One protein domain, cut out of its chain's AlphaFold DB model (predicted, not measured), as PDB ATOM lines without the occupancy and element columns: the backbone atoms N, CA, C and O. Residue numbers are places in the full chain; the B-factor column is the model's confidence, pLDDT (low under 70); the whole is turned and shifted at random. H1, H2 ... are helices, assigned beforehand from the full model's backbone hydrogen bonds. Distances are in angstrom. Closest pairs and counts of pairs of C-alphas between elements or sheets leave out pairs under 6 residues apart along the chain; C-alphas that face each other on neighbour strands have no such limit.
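What this domain is: This is residues 114 to 162 of the 754 residues of a protein of Puniceicoccaceae bacterium (UniProt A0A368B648). A short helix, H2, packs crosswise on a longer one, H1, and a third, H3, is set off from this pair after the long loop of residues 136 to 150. The 49 printed residues hold three named helices, in the order H1, H2, H3, and no named strand; the class is all helix. The whole is compact, with a radius of gyration of the C-alphas of 10.2 A, and spans 26 by 23 by 16 A.

How they stand to each other: H1, residues 114 to 124, touches H2, residues 130 to 135, about perpendicular at 73 degrees; their closest C-alphas, of Ser 118 and Ile 133, are 5.9 A apart. H3, residues 151 to 160, and H1 are near each other, while H2 and H3 are apart. In H1, H2 and H3 every O i to N i+4 pair is within hydrogen-bond range.

Where its parts are: H1 begins at C-alpha 114 (13.480, -15.906, -36.345) and is 14.8 A long. H2 measures 8.8 A. H3 is 14.3 A long and ends at C-alpha 160 (3.151, -34.960, -33.142).

The domain as a whole: The farthest C-alphas, of Asn 142 and Ile 162, are 27.9 A apart. The printed part has no cut. The link H1 to H2 is tight; H2 to H3 is long. No printed residue is under 70 in pLDDT.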
ATOM      1  N   LYS A 114      14.069 -15.955 -37.694       97.00
ATOM      2  CA  LYS A 114      13.480 -15.906 -36.345       97.00
ATOM      3  C   LYS A 114      12.100 -15.257 -36.317       97.00
ATOM      4  O   LYS A 114      11.258 -15.692 -35.540       97.00
ATOM      5  N   GLU A 115      11.857 -14.254 -37.153       95.62
ATOM      6  CA  GLU A 115      10.539 -13.622 -37.288       95.62
ATOM      7  C   GLU A 115       9.555 -14.580 -37.964       95.62
ATOM      8  O   GLU A 115       8.436 -14.746 -37.483       95.62
ATOM      9  N   LEU A 116      10.001 -15.305 -38.996       94.81
ATOM     10  CA  LEU A 116       9.225 -16.374 -39.635       94.81
ATOM     11  C   LEU A 116       8.867 -17.499 -38.643       94.81
ATOM     12  O   LEU A 116       7.696 -17.863 -38.529       94.81
ATOM     13  N   ALA A 117       9.841 -17.996 -37.873       97.50
ATOM     14  CA  ALA A 117       9.606 -18.997 -36.830       97.50
ATOM     15  C   ALA A 117       8.677 -18.476 -35.718       97.50
ATOM     16  O   ALA A 117       7.752 -19.175 -35.310       97.50
ATOM     17  N   SER A 118       8.866 -17.234 -35.260       97.50
ATOM     18  CA  SER A 118       8.005 -16.603 -34.253       97.50
ATOM     19  C   SER A 118       6.559 -16.449 -34.742       97.50
ATOM     20  O   SER A 118       5.622 -16.799 -34.021       97.50
ATOM     21  N   ARG A 119       6.345 -16.012 -35.992       95.44
ATOM     22  CA  ARG A 119       5.009 -15.862 -36.601       95.44
ATOM     23  C   ARG A 119       4.288 -17.204 -36.692       95.44
ATOM     24  O   ARG A 119       3.149 -17.306 -36.238       95.44
ATOM     25  N   PHE A 120       4.979 -18.234 -37.174       97.31
ATOM     26  CA  PHE A 120       4.473 -19.604 -37.216       97.31
ATOM     27  C   PHE A 120       4.127 -20.137 -35.814       97.31
ATOM     28  O   PHE A 120       3.009 -20.593 -35.584       97.31
ATOM     29  N   LEU A 121       5.026 -20.002 -34.833       98.12
ATOM     30  CA  LEU A 121       4.767 -20.414 -33.447       98.12
ATOM     31  C   LEU A 121       3.597 -19.642 -32.814       98.12
ATOM     32  O   LEU A 121       2.853 -20.213 -32.017       98.12
ATOM     33  N   THR A 122       3.386 -18.375 -33.183       97.31
ATOM     34  CA  THR A 122       2.258 -17.552 -32.704       97.31
ATOM     35  C   THR A 122       0.902 -18.074 -33.202       97.31
ATOM     36  O   THR A 122      -0.114 -17.869 -32.534       97.31
ATOM     37  N   GLN A 123       0.878 -18.767 -34.345       96.56
ATOM     38  CA  GLN A 123      -0.297 -19.476 -34.867       96.56
ATOM     39  C   GLN A 123      -0.414 -20.886 -34.252       96.56
ATOM     40  O   GLN A 123      -1.488 -21.270 -33.782       96.56
ATOM     41  N   ALA A 124       0.694 -21.637 -34.235       98.06
ATOM     42  CA  ALA A 124       0.756 -23.066 -33.916       98.06
ATOM     43  C   ALA A 124       0.737 -23.412 -32.413       98.06
ATOM     44  O   ALA A 124       0.410 -24.542 -32.056       98.06
ATOM     45  N   THR A 125       1.063 -22.468 -31.525       98.12
ATOM     46  CA  THR A 125       1.095 -22.657 -30.058       98.12
ATOM     47  C   THR A 125       0.162 -21.662 -29.352       98.12
ATOM     48  O   THR A 125      -0.578 -20.915 -29.999       98.12
ATOM     49  N   PHE A 126       0.197 -21.601 -28.016       98.06
ATOM     50  CA  PHE A 126      -0.411 -20.490 -27.266       98.06
ATOM     51  C   PHE A 126       0.408 -19.184 -27.308       98.06
ATOM     52  O   PHE A 126      -0.014 -18.179 -26.738       98.06
ATOM     53  N   GLY A 127       1.533 -19.172 -28.026       96.44
ATOM     54  CA  GLY A 127       2.410 -18.028 -28.267       96.44
ATOM     55  C   GLY A 127       3.864 -18.367 -27.908       96.44
ATOM     56  O   GLY A 127       4.072 -18.997 -26.869       96.44
ATOM     57  N   PRO A 128       4.856 -17.997 -28.739       96.56
ATOM     58  CA  PRO A 128       6.235 -18.471 -28.619       96.56
ATOM     59  C   PRO A 128       6.942 -18.052 -27.328       96.56
ATOM     60  O   PRO A 128       6.806 -16.924 -26.856       96.56
ATOM     61  N   SER A 129       7.811 -18.932 -26.833       95.69
ATOM     62  CA  SER A 129       8.877 -18.572 -25.900       95.69
ATOM     63  C   SER A 129      10.164 -18.169 -26.634       95.69
ATOM     64  O   SER A 129      10.397 -18.486 -27.809       95.69
ATOM     65  N   ARG A 130      11.075 -17.512 -25.907       96.06
ATOM     66  CA  ARG A 130      12.425 -17.221 -26.404       96.06
ATOM     67  C   ARG A 130      13.200 -18.495 -26.750       96.06
ATOM     68  O   ARG A 130      13.988 -18.480 -27.697       96.06
ATOM     69  N   SER A 131      13.045 -19.566 -25.974       95.75
ATOM     70  CA  SER A 131      13.765 -20.821 -26.199       95.75
ATOM     71  C   SER A 131      13.294 -21.498 -27.488       95.75
ATOM     72  O   SER A 131      14.141 -21.800 -28.326       95.75
ATOM     73  N   GLU A 132      11.980 -21.596 -27.711       96.50
ATOM     74  CA  GLU A 132      11.364 -22.196 -28.909       96.50
ATOM     75  C   GLU A 132      11.809 -21.527 -30.219       96.50
ATOM     76  O   GLU A 132      12.171 -22.218 -31.169       96.50
ATOM     77  N   ILE A 133      11.857 -20.189 -30.274       97.94
ATOM     78  CA  ILE A 133      12.323 -19.461 -31.474       97.94
ATOM     79  C   ILE A 133      13.806 -19.751 -31.764       97.94
ATOM     80  O   ILE A 133      14.219 -19.811 -32.920       97.94
ATOM     81  N   ASN A 134      14.638 -19.904 -30.728       96.81
ATOM     82  CA  ASN A 134      16.078 -20.121 -30.896       96.81
ATOM     83  C   ASN A 134      16.452 -21.590 -31.157       96.81
ATOM     84  O   ASN A 134      17.525 -21.828 -31.712       96.81
ATOM     85  N   SER A 135      15.609 -22.550 -30.763       96.31
ATOM     86  CA  SER A 135      15.799 -23.988 -31.000       96.31
ATOM     87  C   SER A 135      15.011 -24.536 -32.195       96.31
ATOM     88  O   SER A 135      15.079 -25.738 -32.452       96.31
ATOM     89  N   PHE A 136      14.281 -23.684 -32.921       98.25
ATOM     90  CA  PHE A 136      13.478 -24.086 -34.075       98.25
ATOM     91  C   PHE A 136      14.329 -24.840 -35.129       98.25
ATOM     92  O   PHE A 136      15.480 -24.443 -35.367       98.25
ATOM     93  N   PRO A 137      13.810 -25.918 -35.759       97.75
ATOM     94  CA  PRO A 137      14.545 -26.695 -36.755       97.75
ATOM     95  C   PRO A 137      15.199 -25.824 -37.829       97.75
ATOM     96  O   PRO A 137      14.597 -24.884 -38.338       97.75
ATOM     97  N   ASN A 138      16.473 -26.107 -38.111       96.00
ATOM     98  CA  ASN A 138      17.311 -25.442 -39.117       96.00
ATOM     99  C   ASN A 138      17.260 -23.896 -39.137       96.00
ATOM    100  O   ASN A 138      17.583 -23.296 -40.159       96.00
ATOM    101  N   ILE A 139      16.957 -23.226 -38.015       96.56
ATOM    102  CA  ILE A 139      16.737 -21.763 -37.938       96.56
ATOM    103  C   ILE A 139      17.888 -20.895 -38.484       96.56
ATOM    104  O   ILE A 139      17.689 -19.732 -38.825       96.56
ATOM    105  N   ASN A 140      19.101 -21.446 -38.588       95.81
ATOM    106  CA  ASN A 140      20.282 -20.773 -39.142       95.81
ATOM    107  C   ASN A 140      20.548 -21.106 -40.631       95.81
ATOM    108  O   ASN A 140      21.613 -20.765 -41.142       95.81
ATOM    109  N   SER A 141      19.633 -21.801 -41.318       94.62
ATOM    110  CA  SER A 141      19.751 -22.119 -42.744       94.62
ATOM    111  C   SER A 141      19.525 -20.885 -43.620       94.62
ATOM    112  O   SER A 141      18.649 -20.064 -43.351       94.62
ATOM    113  N   ASN A 142      20.268 -20.795 -44.723       91.50
ATOM    114  CA  ASN A 142      20.060 -19.768 -45.749       91.50
ATOM    115  C   ASN A 142      18.815 -20.032 -46.621       91.50
ATOM    116  O   ASN A 142      18.441 -19.163 -47.403       91.50
ATOM    117  N   THR A 143      18.210 -21.219 -46.521       90.31
ATOM    118  CA  THR A 143      16.979 -21.607 -47.238       90.31
ATOM    119  C   THR A 143      15.741 -21.600 -46.344       90.31
ATOM    120  O   THR A 143      14.672 -21.967 -46.808       90.31
ATOM    121  N   PHE A 144      15.860 -21.205 -45.071       92.88
ATOM    122  CA  PHE A 144      14.749 -21.271 -44.120       92.88
ATOM    123  C   PHE A 144      13.515 -20.503 -44.628       92.88
ATOM    124  O   PHE A 144      13.601 -19.319 -44.956       92.88
ATOM    125  N   GLY A 145      12.368 -21.174 -44.688       85.25
ATOM    126  CA  GLY A 145      11.119 -20.654 -45.238       85.25
ATOM    127  C   GLY A 145      11.050 -20.515 -46.758       85.25
ATOM    128  O   GLY A 145      10.092 -19.905 -47.236       85.25
ATOM    129  N   SER A 146      11.992 -21.078 -47.523       85.44
ATOM    130  CA  SER A 146      11.796 -21.276 -48.965       85.44
ATOM    131  C   SER A 146      10.734 -22.362 -49.236       85.44
ATOM    132  O   SER A 146      10.358 -23.099 -48.320       85.44
ATOM    133  N   PRO A 147      10.205 -22.472 -50.470       80.12
ATOM    134  CA  PRO A 147       9.236 -23.513 -50.822       80.12
ATOM    135  C   PRO A 147       9.743 -24.948 -50.614       80.12
ATOM    136  O   PRO A 147       8.937 -25.845 -50.407       80.12
ATOM    137  N   GLU A 148      11.060 -25.157 -50.660       81.56
ATOM    138  CA  GLU A 148      11.742 -26.443 -50.470       81.56
ATOM    139  C   GLU A 148      12.299 -26.644 -49.043       81.56
ATOM    140  O   GLU A 148      13.189 -27.473 -48.846       81.56
ATOM    141  N   ASP A 149      11.855 -25.850 -48.060       88.88
ATOM    142  CA  ASP A 149      12.300 -25.945 -46.665       88.88
ATOM    143  C   ASP A 149      11.291 -26.664 -45.760       88.88
ATOM    144  O   ASP A 149      10.295 -26.089 -45.307       88.88
ATOM    145  N   ASP A 150      11.630 -27.903 -45.409       93.06
ATOM    146  CA  ASP A 150      10.819 -28.782 -44.562       93.06
ATOM    147  C   ASP A 150      10.829 -28.377 -43.071       93.06
ATOM    148  O   ASP A 150      10.121 -28.973 -42.264       93.06
ATOM    149  N   SER A 151      11.588 -27.349 -42.663       96.44
ATOM    150  CA  SER A 151      11.819 -26.999 -41.246       96.44
ATOM    151  C   SER A 151      10.546 -26.739 -40.425       96.44
ATOM    152  O   SER A 151      10.519 -26.978 -39.215       96.44
ATOM    153  N   PHE A 152       9.475 -26.261 -41.065       96.50
ATOM    154  CA  PHE A 152       8.164 -26.112 -40.427       96.50
ATOM    155  C   PHE A 152       7.426 -27.451 -40.284       96.50
ATOM    156  O   PHE A 152       6.783 -27.676 -39.256       96.50
ATOM    157  N   GLU A 153       7.532 -28.352 -41.267       96.06
ATOM    158  CA  GLU A 153       6.971 -29.702 -41.159       96.06
ATOM    159  C   GLU A 153       7.744 -30.533 -40.128       96.06
ATOM    160  O   GLU A 153       7.120 -31.176 -39.289       96.06
ATOM    161  N   ASP A 154       9.077 -30.445 -40.099       96.44
ATOM    162  CA  ASP A 154       9.943 -31.055 -39.081       96.44
ATOM    163  C   ASP A 154       9.513 -30.668 -37.660       96.44
ATOM    164  O   ASP A 154       9.439 -31.523 -36.773       96.44
ATOM    165  N   TRP A 155       9.174 -29.394 -37.431       98.12
ATOM    166  CA  TRP A 155       8.658 -28.946 -36.135       98.12
ATOM    167  C   TRP A 155       7.283 -29.554 -35.818       98.12
ATOM    168  O   TRP A 155       7.056 -29.996 -34.689       98.12
ATOM    169  N   ILE A 156       6.374 -29.628 -36.799       98.38
ATOM    170  CA  ILE A 156       5.056 -30.264 -36.625       98.38
ATOM    171  C   ILE A 156       5.225 -31.761 -36.327       98.38
ATOM    172  O   ILE A 156       4.626 -32.265 -35.378       98.38
ATOM    173  N   ASN A 157       6.090 -32.457 -37.064       97.44
ATOM    174  CA  ASN A 157       6.432 -33.866 -36.866       97.44
ATOM    175  C   ASN A 157       7.010 -34.113 -35.467       97.44
ATOM    176  O   ASN A 157       6.577 -35.036 -34.771       97.44
ATOM    177  N   ALA A 158       7.924 -33.251 -35.013       97.94
ATOM    178  CA  ALA A 158       8.462 -33.304 -33.660       97.94
ATOM    179  C   ALA A 158       7.360 -33.133 -32.601       97.94
ATOM    180  O   ALA A 158       7.328 -33.896 -31.643       97.94
ATOM    181  N   GLN A 159       6.424 -32.195 -32.785       98.06
ATOM    182  CA  GLN A 159       5.288 -31.989 -31.877       98.06
ATOM    183  C   GLN A 159       4.287 -33.157 -31.869       98.06
ATOM    184  O   GLN A 159       3.784 -33.524 -30.807       98.06
ATOM    185  N   ILE A 160       4.016 -33.772 -33.025       97.25
ATOM    186  CA  ILE A 160       3.151 -34.960 -33.142       97.25
ATOM    187  C   ILE A 160       3.738 -36.144 -32.364       97.25
ATOM    188  O   ILE A 160       2.988 -36.887 -31.726       97.25
ATOM    189  N   ALA A 161       5.066 -36.291 -32.380       96.69
ATOM    190  CA  ALA A 161       5.790 -37.357 -31.691       96.69
ATOM    191  C   ALA A 161       5.855 -37.200 -30.158       96.69
ATOM    192  O   ALA A 161       6.212 -38.158 -29.470       96.69
ATOM    193  N   ILE A 162       5.513 -36.031 -29.597       95.38
ATOM    194  CA  ILE A 162       5.477 -35.832 -28.142       95.38
ATOM    195  C   ILE A 162       4.248 -36.537 -27.555       95.38
ATOM    196  O   ILE A 162       3.114 -36.334 -28.011       95.38
TER     197      ILE A 162